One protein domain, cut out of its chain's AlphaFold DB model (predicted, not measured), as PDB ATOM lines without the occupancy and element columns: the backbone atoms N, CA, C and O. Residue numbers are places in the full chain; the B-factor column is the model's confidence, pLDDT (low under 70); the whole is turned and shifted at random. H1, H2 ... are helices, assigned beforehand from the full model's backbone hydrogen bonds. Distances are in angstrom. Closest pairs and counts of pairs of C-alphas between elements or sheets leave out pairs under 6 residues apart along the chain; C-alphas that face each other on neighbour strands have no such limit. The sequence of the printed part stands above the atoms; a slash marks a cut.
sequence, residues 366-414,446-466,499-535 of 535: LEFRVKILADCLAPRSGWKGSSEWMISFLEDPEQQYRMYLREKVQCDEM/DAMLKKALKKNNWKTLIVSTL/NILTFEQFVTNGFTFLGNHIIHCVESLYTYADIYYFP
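This is residues 366 to 414, 446 to 466 and 499 to 535 of the 535 residues of the protein "CASPASE_P20 domain-containing protein" of Lactuca saligna (UniProt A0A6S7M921). One long helix, H6, is the spine of this model, and H1 and H2, one after the other, run the opposite way along it. H3 stands crosswise near the first residues of H6 and makes a corner with it, while H4 and H5 form a small, loosely held hairpin in the bay between H1 and H3; residues 530 to 535 stick out as a tail. You have 107 residues with six named helices, H1 to H6 in chain order, and no named strand: the class is all helix. The whole is only just compact, close to loose, with a radius of gyration of the C-alphas of 15.6 A, and it is elongated, spanning 53 by 28 by 20 A.

Start at H1, residues 366 to 377, and look across to the hub, H6, residues 503 to 528: they touch, closest at the C-alphas of Cys 376 and Cys 521, 5.3 A apart, at a steep tilt of 42 degrees, opposite ways. H1 and H2, residues 383 to 395, only just touch, with 3 pairs of C-alphas within 8 A, and only at the corner by their tight link, closest at the C-alphas of Cys 376 and Trp 383, 5.7 A. H2 touches H6 at a shallow tilt of 27 degrees, opposite ways, its closest C-alphas being Trp 383 and Ile 518, 5.5 A. H3, residues 397 to 414, touches H6 with residues 397 to 401 alone, about perpendicular at 81 degrees, closest at the C-alphas of Tyr 401 and Phe 503, 6.5 A. H4, residues 446 to 454, and H5, residues 458 to 466, touch as a helical hairpin, with the C-alphas of Ala 452 and Leu 461 closest at 6.0 A. H5 is close to H6 but not clearly touching, at the C-alphas of Ile 462 and Gly 510, 7.1 A; H4 and H6 are apart. In H1, H2, H3 and H6 every O i to N i+4 pair is within hydrogen-bond range; in H4 it is 4 of 5 and in H5 3 of 5.

Find C-alpha 366 at (162.176, 112.800, 98.574); from there H1 runs 15.9 A. H2 covers 18.1 A, H3 26.1 A, H4 12.5 A and H5 12.6 A. H6 runs 36.8 A from C-alpha 503 at (189.968, 142.646, 110.398) to C-alpha 528 at (165.319, 115.476, 107.536).

The two C-alphas farthest apart, Glu 413 and Pro 535, are 58.1 A apart. Residues 415 to 445 are not printed, a gap of 26.5 A between C-alphas 414 and 446; residues 467 to 498 are not printed either, a gap of 9.2 A between C-alphas 466 and 499. The links H1 to H2, H2 to H3 and H4 to H5 are tight. Look for pLDDT under 70 at residues 407 to 414, 446 to 466, 499 and 530 to 535; the mean of the printed part is 74.0.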
ATOM      1  N   LEU A 366     160.883 113.477  98.669       93.88
ATOM      2  CA  LEU A 366     162.176 112.800  98.574       93.88
ATOM      3  C   LEU A 366     163.250 113.657  97.890       93.88
ATOM      4  O   LEU A 366     164.372 113.712  98.381       93.88
ATOM      5  N   GLU A 367     162.926 114.326  96.782       91.38
ATOM      6  CA  GLU A 367     163.920 115.095  96.019       91.38
ATOM      7  C   GLU A 367     164.466 116.284  96.822       91.38
ATOM      8  O   GLU A 367     165.677 116.511  96.850       91.38
ATOM      9  N   PHE A 368     163.601 117.006  97.543       90.25
ATOM     10  CA  PHE A 368     164.041 118.096  98.416       90.25
ATOM     11  C   PHE A 368     164.852 117.573  99.595       90.25
ATOM     12  O   PHE A 368     165.907 118.127  99.903       90.25
ATOM     13  N   ARG A 369     164.413 116.464 100.200       90.62
ATOM     14  CA  ARG A 369     165.136 115.805 101.288       90.62
ATOM     15  C   ARG A 369     166.550 115.403 100.869       90.62
ATOM     16  O   ARG A 369     167.499 115.704 101.585       90.62
ATOM     17  N   VAL A 370     166.701 114.755  99.711       91.88
ATOM     18  CA  VAL A 370     168.011 114.345  99.176       91.88
ATOM     19  C   VAL A 370     168.905 115.561  98.962       91.88
ATOM     20  O   VAL A 370     170.035 115.559  99.442       91.88
ATOM     21  N   LYS A 371     168.392 116.617  98.323       90.62
ATOM     22  CA  LYS A 371     169.144 117.855  98.077       90.62
ATOM     23  C   LYS A 371     169.634 118.501  99.376       90.62
ATOM     24  O   LYS A 371     170.810 118.826  99.493       90.62
ATOM     25  N   ILE A 372     168.748 118.657 100.360       90.56
ATOM     26  CA  ILE A 372     169.076 119.282 101.649       90.56
ATOM     27  C   ILE A 372     170.104 118.442 102.412       90.56
ATOM     28  O   ILE A 372     171.086 118.983 102.916       90.56
ATOM     29  N   LEU A 373     169.915 117.120 102.477       91.75
ATOM     30  CA  LEU A 373     170.859 116.234 103.155       91.75
ATOM     31  C   LEU A 373     172.214 116.192 102.446       91.75
ATOM     32  O   LEU A 373     173.235 116.208 103.126       91.75
ATOM     33  N   ALA A 374     172.246 116.179 101.113       91.56
ATOM     34  CA  ALA A 374     173.487 116.244 100.346       91.56
ATOM     35  C   ALA A 374     174.256 117.541 100.634       91.56
ATOM     36  O   ALA A 374     175.458 117.492 100.884       91.56
ATOM     37  N   ASP A 375     173.561 118.682 100.686       87.25
ATOM     38  CA  ASP A 375     174.160 119.973 101.038       87.25
ATOM     39  C   ASP A 375     174.687 119.971 102.489       87.25
ATOM     40  O   ASP A 375     175.824 120.377 102.740       87.25
ATOM     41  N   CYS A 376     173.906 119.451 103.444       91.25
ATOM     42  CA  CYS A 376     174.280 119.394 104.862       91.25
ATOM     43  C   CYS A 376     175.424 118.413 105.147       91.25
ATOM     44  O   CYS A 376     176.216 118.650 106.057       91.25
ATOM     45  N   LEU A 377     175.502 117.301 104.413       90.50
ATOM     46  CA  LEU A 377     176.502 116.241 104.589       90.50
ATOM     47  C   LEU A 377     177.711 116.399 103.660       90.50
ATOM     48  O   LEU A 377     178.634 115.584 103.717       90.50
ATOM     49  N   ALA A 378     177.733 117.440 102.825       89.00
ATOM     50  CA  ALA A 378     178.855 117.732 101.951       89.00
ATOM     51  C   ALA A 378     180.154 117.866 102.778       89.00
ATOM     52  O   ALA A 378     180.189 118.643 103.733       89.00
ATOM     53  N   PRO A 379     181.252 117.170 102.424       86.00
ATOM     54  CA  PRO A 379     182.434 117.090 103.287       86.00
ATOM     55  C   PRO A 379     183.041 118.441 103.690       86.00
ATOM     56  O   PRO A 379     183.512 118.585 104.812       86.00
ATOM     57  N   ARG A 380     183.032 119.429 102.784       78.44
ATOM     58  CA  ARG A 380     183.677 120.742 102.988       78.44
ATOM     59  C   ARG A 380     182.704 121.868 103.314       78.44
ATOM     60  O   ARG A 380     183.065 122.795 104.030       78.44
ATOM     61  N   SER A 381     181.502 121.798 102.757       81.00
ATOM     62  CA  SER A 381     180.483 122.840 102.868       81.00
ATOM     63  C   SER A 381     179.319 122.487 103.775       81.00
ATOM     64  O   SER A 381     178.489 123.344 104.049       81.00
ATOM     65  N   GLY A 382     179.216 121.229 104.181       86.69
ATOM     66  CA  GLY A 382     178.222 120.760 105.127       86.69
ATOM     67  C   GLY A 382     178.617 121.070 106.567       86.69
ATOM     68  O   GLY A 382     179.655 121.679 106.833       86.69
ATOM     69  N   TRP A 383     177.811 120.592 107.513       90.56
ATOM     70  CA  TRP A 383     177.940 120.927 108.936       90.56
ATOM     71  C   TRP A 383     179.345 120.662 109.493       90.56
ATOM     72  O   TRP A 383     179.857 121.472 110.262       90.56
ATOM     73  N   LYS A 384     179.981 119.554 109.087       89.94
ATOM     74  CA  LYS A 384     181.316 119.160 109.551       89.94
ATOM     75  C   LYS A 384     182.377 120.132 109.051       89.94
ATOM     76  O   LYS A 384     183.097 120.702 109.863       89.94
ATOM     77  N   GLY A 385     182.426 120.361 107.739       85.88
ATOM     78  CA  GLY A 385     183.375 121.298 107.147       85.88
ATOM     79  C   GLY A 385     183.194 122.705 107.712       85.88
ATOM     80  O   GLY A 385     184.157 123.319 108.149       85.88
ATOM     81  N   SER A 386     181.958 123.196 107.813       87.12
ATOM     82  CA  SER A 386     181.678 124.513 108.400       87.12
ATOM     83  C   SER A 386     182.082 124.619 109.869       87.12
ATOM     84  O   SER A 386     182.544 125.676 110.292       87.12
ATOM     85  N   SER A 387     181.956 123.533 110.632       89.81
ATOM     86  CA  SER A 387     182.406 123.470 112.025       89.81
ATOM     87  C   SER A 387     183.935 123.491 112.127       89.81
ATOM     88  O   SER A 387     184.472 124.233 112.941       89.81
ATOM     89  N   GLU A 388     184.645 122.750 111.273       88.44
ATOM     90  CA  GLU A 388     186.114 122.804 111.169       88.44
ATOM     91  C   GLU A 388     186.596 124.218 110.801       88.44
ATOM     92  O   GLU A 388     187.543 124.731 111.399       88.44
ATOM     93  N   TRP A 389     185.896 124.893 109.882       83.44
ATOM     94  CA  TRP A 389     186.165 126.292 109.546       83.44
ATOM     95  C   TRP A 389     185.916 127.235 110.721       83.44
ATOM     96  O   TRP A 389     186.746 128.103 110.974       83.44
ATOM     97  N   MET A 390     184.810 127.064 111.449       88.94
ATOM     98  CA  MET A 390     184.512 127.869 112.635       88.94
ATOM     99  C   MET A 390     185.603 127.711 113.697       88.94
ATOM    100  O   MET A 390     186.058 128.705 114.250       88.94
ATOM    101  N   ILE A 391     186.062 126.481 113.945       90.56
ATOM    102  CA  ILE A 391     187.164 126.208 114.876       90.56
ATOM    103  C   ILE A 391     188.426 126.948 114.427       90.56
ATOM    104  O   ILE A 391     188.956 127.753 115.185       90.56
ATOM    105  N   SER A 392     188.849 126.764 113.173       85.81
ATOM    106  CA  SER A 392     190.052 127.418 112.643       85.81
ATOM    107  C   SER A 392     189.973 128.949 112.703       85.81
ATOM    108  O   SER A 392     190.969 129.621 112.969       85.81
ATOM    109  N   PHE A 393     188.781 129.504 112.488       84.94
ATOM    110  CA  PHE A 393     188.521 130.937 112.556       84.94
ATOM    111  C   PHE A 393     188.576 131.499 113.979       84.94
ATOM    112  O   PHE A 393     189.007 132.633 114.164       84.94
ATOM    113  N   LEU A 394     188.149 130.720 114.976       90.06
ATOM    114  CA  LEU A 394     188.204 131.103 116.389       90.06
ATOM    115  C   LEU A 394     189.595 130.886 117.004       90.06
ATOM    116  O   LEU A 394     189.977 131.644 117.892       90.06
ATOM    117  N   GLU A 395     190.340 129.879 116.545       93.75
ATOM    118  CA  GLU A 395     191.688 129.566 117.036       93.75
ATOM    119  C   GLU A 395     192.740 130.576 116.560       93.75
ATOM    120  O   GLU A 395     193.549 131.034 117.367       93.75
ATOM    121  N   ASP A 396     192.729 130.943 115.273       90.62
ATOM    122  CA  ASP A 396     193.674 131.915 114.709       90.62
ATOM    123  C   ASP A 396     192.999 132.843 113.676       90.62
ATOM    124  O   ASP A 396     193.206 132.723 112.458       90.62
ATOM    125  N   PRO A 397     192.172 133.803 114.139       87.31
ATOM    126  CA  PRO A 397     191.479 134.730 113.248       87.31
ATOM    127  C   PRO A 397     192.452 135.596 112.435       87.31
ATOM    128  O   PRO A 397     192.145 135.970 111.299       87.31
ATOM    129  N   GLU A 398     193.635 135.912 112.977       87.88
ATOM    130  CA  GLU A 398     194.623 136.755 112.303       87.88
ATOM    131  C   GLU A 398     195.252 136.032 111.108       87.88
ATOM    132  O   GLU A 398     195.362 136.614 110.023       87.88
ATOM    133  N   GLN A 399     195.604 134.752 111.253       84.56
ATOM    134  CA  GLN A 399     196.062 133.933 110.136       84.56
ATOM    135  C   GLN A 399     194.982 133.805 109.059       84.56
ATOM    136  O   GLN A 399     195.291 133.989 107.876       84.56
ATOM    137  N   GLN A 400     193.720 133.576 109.440       81.75
ATOM    138  CA  GLN A 400     192.614 133.518 108.476       81.75
ATOM    139  C   GLN A 400     192.441 134.840 107.718       81.75
ATOM    140  O   GLN A 400     192.267 134.841 106.496       81.75
ATOM    141  N   TYR A 401     192.576 135.976 108.403       83.06
ATOM    142  CA  TYR A 401     192.518 137.290 107.770       83.06
ATOM    143  C   TYR A 401     193.706 137.549 106.834       83.06
ATOM    144  O   TYR A 401     193.520 138.020 105.712       83.06
ATOM    145  N   ARG A 402     194.931 137.173 107.223       81.88
ATOM    146  CA  ARG A 402     196.113 137.252 106.340       81.88
ATOM    147  C   ARG A 402     195.942 136.388 105.091       81.88
ATOM    148  O   ARG A 402     196.338 136.796 103.999       81.88
ATOM    149  N   MET A 403     195.337 135.211 105.234       77.25
ATOM    150  CA  MET A 403     194.999 134.340 104.110       77.25
ATOM    151  C   MET A 403     193.921 134.947 103.204       77.25
ATOM    152  O   MET A 403     194.014 134.786 101.990       77.25
ATOM    153  N   TYR A 404     192.925 135.639 103.761       78.88
ATOM    154  CA  TYR A 404     191.935 136.411 103.001       78.88
ATOM    155  C   TYR A 404     192.593 137.548 102.205       78.88
ATOM    156  O   TYR A 404     192.339 137.685 101.009       78.88
ATOM    157  N   LEU A 405     193.491 138.310 102.835       77.50
ATOM    158  CA  LEU A 405     194.224 139.391 102.174       77.50
ATOM    159  C   LEU A 405     195.087 138.871 101.017       77.50
ATOM    160  O   LEU A 405     195.060 139.449  99.935       77.50
ATOM    161  N   ARG A 406     195.810 137.758 101.215       74.94
ATOM    162  CA  ARG A 406     196.647 137.144 100.170       74.94
ATOM    163  C   ARG A 406     195.836 136.739  98.938       74.94
ATOM    164  O   ARG A 406     196.301 136.900  97.820       74.94
ATOM    165  N   GLU A 407     194.638 136.215  99.149       66.81
ATOM    166  CA  GLU A 407     193.794 135.706  98.071       66.81
ATOM    167  C   GLU A 407     193.083 136.821  97.300       66.81
ATOM    168  O   GLU A 407     192.985 136.754  96.081       66.81
ATOM    169  N   LYS A 408     192.680 137.896  97.988       65.81
ATOM    170  CA  LYS A 408     192.211 139.138  97.355       65.81
ATOM    171  C   LYS A 408     193.257 139.726  96.406       65.81
ATOM    172  O   LYS A 408     192.921 140.056  95.279       65.81
ATOM    173  N   VAL A 409     194.516 139.776  96.844       59.59
ATOM    174  CA  VAL A 409     195.633 140.266  96.020       59.59
ATOM    175  C   VAL A 409     195.854 139.378  94.785       59.59
ATOM    176  O   VAL A 409     196.032 139.900  93.694       59.59
ATOM    177  N   GLN A 410     195.761 138.051  94.925       55.91
ATOM    178  CA  GLN A 410     195.936 137.113  93.804       55.91
ATOM    179  C   GLN A 410     194.771 137.114  92.798       55.91
ATOM    180  O   GLN A 410     194.997 136.941  91.603       55.91
ATOM    181  N   CYS A 411     193.525 137.305  93.246       53.09
ATOM    182  CA  CYS A 411     192.379 137.434  92.338       53.09
ATOM    183  C   CYS A 411     192.412 138.745  91.539       53.09
ATOM    184  O   CYS A 411     192.042 138.742  90.368       53.09
ATOM    185  N   ASP A 412     192.880 139.837  92.148       49.53
ATOM    186  CA  ASP A 412     192.971 141.143  91.492       49.53
ATOM    187  C   ASP A 412     194.105 141.179  90.437       49.53
ATOM    188  O   ASP A 412     193.948 141.812  89.394       49.53
ATOM    189  N   GLU A 413     195.210 140.445  90.648       47.03
ATOM    190  CA  GLU A 413     196.281 140.274  89.645       47.03
ATOM    191  C   GLU A 413     195.768 139.536  88.391       47.03
ATOM    192  O   GLU A 413     195.987 139.998  87.271       47.03
ATOM    193  N   MET A 414     194.985 138.463  88.564       41.97
ATOM    194  CA  MET A 414     194.395 137.706  87.447       41.97
ATOM    195  C   MET A 414     193.267 138.449  86.707       41.97
ATOM    196  O   MET A 414     193.088 138.225  85.511       41.97
ATOM    197  N   ASP A 446     171.123 132.169  98.192       37.19
ATOM    198  CA  ASP A 446     171.256 130.720  98.366       37.19
ATOM    199  C   ASP A 446     171.860 129.972  97.151       37.19
ATOM    200  O   ASP A 446     172.658 129.042  97.291       37.19
ATOM    201  N   ALA A 447     171.581 130.411  95.917       40.75
ATOM    202  CA  ALA A 447     172.139 129.773  94.714       40.75
ATOM    203  C   ALA A 447     173.627 130.111  94.489       40.75
ATOM    204  O   ALA A 447     174.394 129.300  93.955       40.75
ATOM    205  N   MET A 448     174.052 131.310  94.900       39.44
ATOM    206  CA  MET A 448     175.464 131.706  94.903       39.44
ATOM    207  C   MET A 448     176.218 131.023  96.052       39.44
ATOM    208  O   MET A 448     177.348 130.571  95.848       39.44
ATOM    209  N   LEU A 449     175.545 130.857  97.198       45.00
ATOM    210  CA  LEU A 449     176.001 130.129  98.386       45.00
ATOM    211  C   LEU A 449     176.497 128.720  98.039       45.00
ATOM    212  O   LEU A 449     177.661 128.386  98.265       45.00
ATOM    213  N   LYS A 450     175.639 127.915  97.396       44.88
ATOM    214  CA  LYS A 450     175.924 126.508  97.059       44.88
ATOM    215  C   LYS A 450     177.067 126.361  96.059       44.88
ATOM    216  O   LYS A 450     177.832 125.400  96.110       44.88
ATOM    217  N   LYS A 451     177.232 127.333  95.160       44.91
ATOM    218  CA  LYS A 451     178.296 127.326  94.149       44.91
ATOM    219  C   LYS A 451     179.666 127.684  94.733       44.91
ATOM    220  O   LYS A 451     180.657 127.096  94.312       44.91
ATOM    221  N   ALA A 452     179.741 128.613  95.687       45.91
ATOM    222  CA  ALA A 452     181.004 129.003  96.326       45.91
ATOM    223  C   ALA A 452     181.511 127.946  97.317       45.91
ATOM    224  O   ALA A 452     182.708 127.662  97.382       45.91
ATOM    225  N   LEU A 453     180.571 127.318  98.021       44.50
ATOM    226  CA  LEU A 453     180.794 126.179  98.902       44.50
ATOM    227  C   LEU A 453     181.320 124.945  98.137       44.50
ATOM    228  O   LEU A 453     182.262 124.303  98.596       44.50
ATOM    229  N   LYS A 454     180.802 124.671  96.926       48.03
ATOM    230  CA  LYS A 454     181.321 123.622  96.021       48.03
ATOM    231  C   LYS A 454     182.675 123.966  95.380       48.03
ATOM    232  O   LYS A 454     183.457 123.070  95.091       48.03
ATOM    233  N   LYS A 455     182.974 125.252  95.159       50.91
ATOM    234  CA  LYS A 455     184.206 125.728  94.492       50.91
ATOM    235  C   LYS A 455     185.417 125.918  95.414       50.91
ATOM    236  O   LYS A 455     186.411 126.490  94.980       50.91
ATOM    237  N   ASN A 456     185.367 125.433  96.657       49.16
ATOM    238  CA  ASN A 456     186.450 125.578  97.641       49.16
ATOM    239  C   ASN A 456     186.848 127.032  97.936       49.16
ATOM    240  O   ASN A 456     188.013 127.281  98.235       49.16
ATOM    241  N   ASN A 457     185.925 127.999  97.848       55.22
ATOM    242  CA  ASN A 457     186.323 129.394  98.021       55.22
ATOM    243  C   ASN A 457     185.308 130.257  98.789       55.22
ATOM    244  O   ASN A 457     184.652 131.148  98.246       55.22
ATOM    245  N   TRP A 458     185.191 130.005 100.099       54.53
ATOM    246  CA  TRP A 458     184.371 130.818 101.011       54.53
ATOM    247  C   TRP A 458     184.911 132.248 101.188       54.53
ATOM    248  O   TRP A 458     184.169 133.155 101.567       54.53
ATOM    249  N   LYS A 459     186.180 132.488 100.841       50.56
ATOM    250  CA  LYS A 459     186.790 133.821 100.852       50.56
ATOM    251  C   LYS A 459     186.281 134.677  99.692       50.56
ATOM    252  O   LYS A 459     186.020 135.861  99.891       50.56
ATOM    253  N   THR A 460     186.009 134.081  98.527       51.62
ATOM    254  CA  THR A 460     185.232 134.734  97.454       51.62
ATOM    255  C   THR A 460     183.774 134.968  97.868       51.62
ATOM    256  O   THR A 460     183.169 135.963  97.465       51.62
ATOM    257  N   LEU A 461     183.209 134.089  98.707       46.69
ATOM    258  CA  LEU A 461     181.829 134.200  99.183       46.69
ATOM    259  C   LEU A 461     181.639 135.413 100.103       46.69
ATOM    260  O   LEU A 461     180.774 136.225  99.796       46.69
ATOM    261  N   ILE A 462     182.494 135.620 101.117       50.81
ATOM    262  CA  ILE A 462     182.464 136.824 101.976       50.81
ATOM    263  C   ILE A 462     182.467 138.107 101.135       50.81
ATOM    264  O   ILE A 462     181.700 139.033 101.388       50.81
ATOM    265  N   VAL A 463     183.281 138.140 100.079       47.47
ATOM    266  CA  VAL A 463     183.384 139.282  99.160       47.47
ATOM    267  C   VAL A 463     182.105 139.481  98.335       47.47
ATOM    268  O   VAL A 463     181.722 140.616  98.050       47.47
ATOM    269  N   SER A 464     181.425 138.396  97.956       43.88
ATOM    270  CA  SER A 464     180.203 138.437  97.144       43.88
ATOM    271  C   SER A 464     178.924 138.722  97.948       43.88
ATOM    272  O   SER A 464     178.103 139.518  97.488       43.88
ATOM    273  N   THR A 465     178.784 138.182  99.166       41.50
ATOM    274  CA  THR A 465     177.625 138.406 100.055       41.50
ATOM    275  C   THR A 465     177.511 139.883 100.460       41.50
ATOM    276  O   THR A 465     176.422 140.428 100.610       41.50
ATOM    277  N   LEU A 466     178.637 140.599 100.520       46.75
ATOM    278  CA  LEU A 466     178.679 142.023 100.865       46.75
ATOM    279  C   LEU A 466     178.337 142.970  99.704       46.75
ATOM    280  O   LEU A 466     177.882 144.091  99.941       46.75
ATOM    281  N   ASN A 499     186.960 147.931  98.937       59.94
ATOM    282  CA  ASN A 499     186.429 146.555  98.910       59.94
ATOM    283  C   ASN A 499     187.233 145.527  99.731       59.94
ATOM    284  O   ASN A 499     187.031 144.319  99.556       59.94
ATOM    285  N   ILE A 500     188.144 145.969 100.602       72.00
ATOM    286  CA  ILE A 500     188.830 145.094 101.563       72.00
ATOM    287  C   ILE A 500     188.181 145.307 102.929       72.00
ATOM    288  O   ILE A 500     188.203 146.411 103.462       72.00
ATOM    289  N   LEU A 501     187.586 144.249 103.482       77.19
ATOM    290  CA  LEU A 501     187.088 144.262 104.853       77.19
ATOM    291  C   LEU A 501     188.206 144.570 105.840       77.19
ATOM    292  O   LEU A 501     189.300 144.029 105.700       77.19
ATOM    293  N   THR A 502     187.906 145.356 106.871       85.62
ATOM    294  CA  THR A 502     188.784 145.437 108.043       85.62
ATOM    295  C   THR A 502     188.842 144.082 108.752       85.62
ATOM    296  O   THR A 502     187.956 143.244 108.575       85.62
ATOM    297  N   PHE A 503     189.860 143.865 109.589       83.88
ATOM    298  CA  PHE A 503     189.968 142.646 110.398       83.88
ATOM    299  C   PHE A 503     188.690 142.385 111.208       83.88
ATOM    300  O   PHE A 503     188.126 141.299 111.145       83.88
ATOM    301  N   GLU A 504     188.178 143.410 111.889       85.62
ATOM    302  CA  GLU A 504     186.950 143.327 112.682       85.62
ATOM    303  C   GLU A 504     185.724 142.962 111.832       85.62
ATOM    304  O   GLU A 504     184.937 142.091 112.210       85.62
ATOM    305  N   GLN A 505     185.578 143.569 110.651       81.44
ATOM    306  CA  GLN A 505     184.486 143.253 109.731       81.44
ATOM    307  C   GLN A 505     184.605 141.833 109.172       81.44
ATOM    308  O   GLN A 505     183.604 141.128 109.076       81.44
ATOM    309  N   PHE A 506     185.814 141.393 108.817       83.44
ATOM    310  CA  PHE A 506     186.072 140.022 108.380       83.44
ATOM    311  C   PHE A 506     185.701 139.018 109.475       83.44
ATOM    312  O   PHE A 506     184.978 138.061 109.193       83.44
ATOM    313  N   VAL A 507     186.127 139.275 110.718       83.62
ATOM    314  CA  VAL A 507     185.857 138.405 111.867       83.62
ATOM    315  C   VAL A 507     184.352 138.322 112.148       83.62
ATOM    316  O   VAL A 507     183.777 137.237 112.215       83.62
ATOM    317  N   THR A 508     183.685 139.470 112.230       83.56
ATOM    318  CA  THR A 508     182.252 139.547 112.554       83.56
ATOM    319  C   THR A 508     181.394 138.884 111.476       83.56
ATOM    320  O   THR A 508     180.492 138.098 111.778       83.56
ATOM    321  N   ASN A 509     181.701 139.147 110.203       80.62
ATOM    322  CA  ASN A 509     180.947 138.596 109.081       80.62
ATOM    323  C   ASN A 509     181.199 137.097 108.909       80.62
ATOM    324  O   ASN A 509     180.248 136.353 108.687       80.62
ATOM    325  N   GLY A 510     182.452 136.644 109.027       80.44
ATOM    326  CA  GLY A 510     182.798 135.225 108.931       80.44
ATOM    327  C   GLY A 510     182.169 134.402 110.055       80.44
ATOM    328  O   GLY A 510     181.563 133.369 109.775       80.44
ATOM    329  N   PHE A 511     182.209 134.904 111.295       86.12
ATOM    330  CA  PHE A 511     181.542 134.270 112.434       86.12
ATOM    331  C   PHE A 511     180.027 134.175 112.221       86.12
ATOM    332  O   PHE A 511     179.449 133.099 112.348       86.12
ATOM    333  N   THR A 512     179.385 135.282 111.838       85.12
ATOM    334  CA  THR A 512     177.933 135.316 111.600       85.12
ATOM    335  C   THR A 512     177.537 134.370 110.468       85.12
ATOM    336  O   THR A 512     176.579 133.612 110.592       85.12
ATOM    337  N   PHE A 513     178.299 134.373 109.374       84.00
ATOM    338  CA  PHE A 513     178.059 133.515 108.222       84.00
ATOM    339  C   PHE A 513     178.170 132.026 108.575       84.00
ATOM    340  O   PHE A 513     177.228 131.267 108.343       84.00
ATOM    341  N   LEU A 514     179.299 131.610 109.160       84.81
ATOM    342  CA  LEU A 514     179.526 130.217 109.547       84.81
ATOM    343  C   LEU A 514     178.529 129.777 110.622       84.81
ATOM    344  O   LEU A 514     178.004 128.670 110.541       84.81
ATOM    345  N   GLY A 515     178.221 130.651 111.584       87.56
ATOM    346  CA  GLY A 515     177.229 130.401 112.625       87.56
ATOM    347  C   GLY A 515     175.846 130.130 112.040       87.56
ATOM    348  O   GLY A 515     175.268 129.077 112.306       87.56
ATOM    349  N   ASN A 516     175.351 131.019 111.177       88.25
ATOM    350  CA  ASN A 516     174.055 130.852 110.513       88.25
ATOM    351  C   ASN A 516     174.005 129.580 109.660       88.25
ATOM    352  O   ASN A 516     173.008 128.862 109.676       88.25
ATOM    353  N   HIS A 517     175.086 129.272 108.941       86.50
ATOM    354  CA  HIS A 517     175.153 128.074 108.108       86.50
ATOM    355  C   HIS A 517     175.166 126.781 108.933       86.50
ATOM    356  O   HIS A 517     174.478 125.820 108.586       86.50
ATOM    357  N   ILE A 518     175.902 126.748 110.050       91.12
ATOM    358  CA  ILE A 518     175.892 125.610 110.980       91.12
ATOM    359  C   ILE A 518     174.497 125.441 111.590       91.12
ATOM    360  O   ILE A 518     173.989 124.321 111.595       91.12
ATOM    361  N   ILE A 519     173.856 126.526 112.043       91.75
ATOM    362  CA  ILE A 519     172.478 126.498 112.567       91.75
ATOM    363  C   ILE A 519     171.534 125.903 111.522       91.75
ATOM    364  O   ILE A 519     170.838 124.933 111.813       91.75
ATOM    365  N   HIS A 520     171.589 126.399 110.284       90.38
ATOM    366  CA  HIS A 520     170.771 125.887 109.190       90.38
ATOM    367  C   HIS A 520     171.003 124.392 108.928       90.38
ATOM    368  O   HIS A 520     170.046 123.631 108.757       90.38
ATOM    369  N   CYS A 521     172.264 123.942 108.923       89.88
ATOM    370  CA  CYS A 521     172.579 122.527 108.754       89.88
ATOM    371  C   CYS A 521     172.029 121.683 109.909       89.88
ATOM    372  O   CYS A 521     171.507 120.598 109.674       89.88
ATOM    373  N   VAL A 522     172.128 122.165 111.149       89.50
ATOM    374  CA  VAL A 522     171.610 121.463 112.329       89.50
ATOM    375  C   VAL A 522     170.087 121.364 112.276       89.50
ATOM    376  O   VAL A 522     169.565 120.266 112.436       89.50
ATOM    377  N   GLU A 523     169.374 122.457 111.991       88.75
ATOM    378  CA  GLU A 523     167.908 122.470 111.832       88.75
ATOM    379  C   GLU A 523     167.439 121.549 110.697       88.75
ATOM    380  O   GLU A 523     166.440 120.828 110.815       88.75
ATOM    381  N   SER A 524     168.197 121.524 109.602       89.44
ATOM    382  CA  SER A 524     167.939 120.642 108.470       89.44
ATOM    383  C   SER A 524     168.161 119.176 108.844       89.44
ATOM    384  O   SER A 524     167.271 118.351 108.662       89.44
ATOM    385  N   LEU A 525     169.304 118.823 109.433       89.00
ATOM    386  CA  LEU A 525     169.571 117.450 109.876       89.00
ATOM    387  C   LEU A 525     168.552 116.983 110.918       89.00
ATOM    388  O   LEU A 525     168.078 115.855 110.855       89.00
ATOM    389  N   TYR A 526     168.162 117.868 111.827       86.19
ATOM    390  CA  TYR A 526     167.123 117.640 112.823       86.19
ATOM    391  C   TYR A 526     165.753 117.302 112.210       86.19
ATOM    392  O   TYR A 526     165.024 116.469 112.748       86.19
ATOM    393  N   THR A 527     165.411 117.929 111.084       84.69
ATOM    394  CA  THR A 527     164.137 117.725 110.378       84.69
ATOM    395  C   THR A 527     164.171 116.492 109.476       84.69
ATOM    396  O   THR A 527     163.230 115.701 109.457       84.69
ATOM    397  N   TYR A 528     165.251 116.352 108.703       86.62
ATOM    398  CA  TYR A 528     165.319 115.476 107.536       86.62
ATOM    399  C   TYR A 528     166.145 114.208 107.750       86.62
ATOM    400  O   TYR A 528     166.081 113.320 106.901       86.62
ATOM    401  N   ALA A 529     166.952 114.085 108.805       80.56
ATOM    402  CA  ALA A 529     167.611 112.811 109.089       80.56
ATOM    403  C   ALA A 529     166.561 111.760 109.482       80.56
ATOM    404  O   ALA A 529     165.545 112.093 110.088       80.56
ATOM    405  N   ASP A 530     166.782 110.495 109.112       65.88
ATOM    406  CA  ASP A 530     165.982 109.401 109.670       65.88
ATOM    407  C   ASP A 530     166.332 109.292 111.148       65.88
ATOM    408  O   ASP A 530     167.502 109.108 111.505       65.88
ATOM    409  N   ILE A 531     165.330 109.377 112.011       60.28
ATOM    410  CA  ILE A 531     165.556 109.249 113.436       60.28
ATOM    411  C   ILE A 531     164.507 108.286 113.952       60.28
ATOM    412  O   ILE A 531     163.348 108.635 114.077       60.28
ATOM    413  N   TYR A 532     164.920 107.077 114.338       53.94
ATOM    414  CA  TYR A 532     164.056 106.074 114.986       53.94
ATOM    415  C   TYR A 532     163.521 106.508 116.383       53.94
ATOM    416  O   TYR A 532     163.250 105.656 117.243       53.94
ATOM    417  N   TYR A 533     163.392 107.815 116.629       43.78
ATOM    418  CA  TYR A 533     162.967 108.468 117.858       43.78
ATOM    419  C   TYR A 533     161.622 109.178 117.664       43.78
ATOM    420  O   TYR A 533     161.550 110.379 117.428       43.78
ATOM    421  N   PHE A 534     160.549 108.434 117.915       43.47
ATOM    422  CA  PHE A 534     159.408 108.994 118.632       43.47
ATOM    423  C   PHE A 534     159.568 108.623 120.118       43.47
ATOM    424  O   PHE A 534     159.720 107.429 120.402       43.47
ATOM    425  N   PRO A 535     159.618 109.593 121.051       41.50
ATOM    426  CA  PRO A 535     159.723 109.320 122.486       41.50
ATOM    427  C   PRO A 535     158.460 108.693 123.093       41.50
ATOM    428  O   PRO A 535     157.336 109.112 122.728       41.50
TER     429      PRO A 535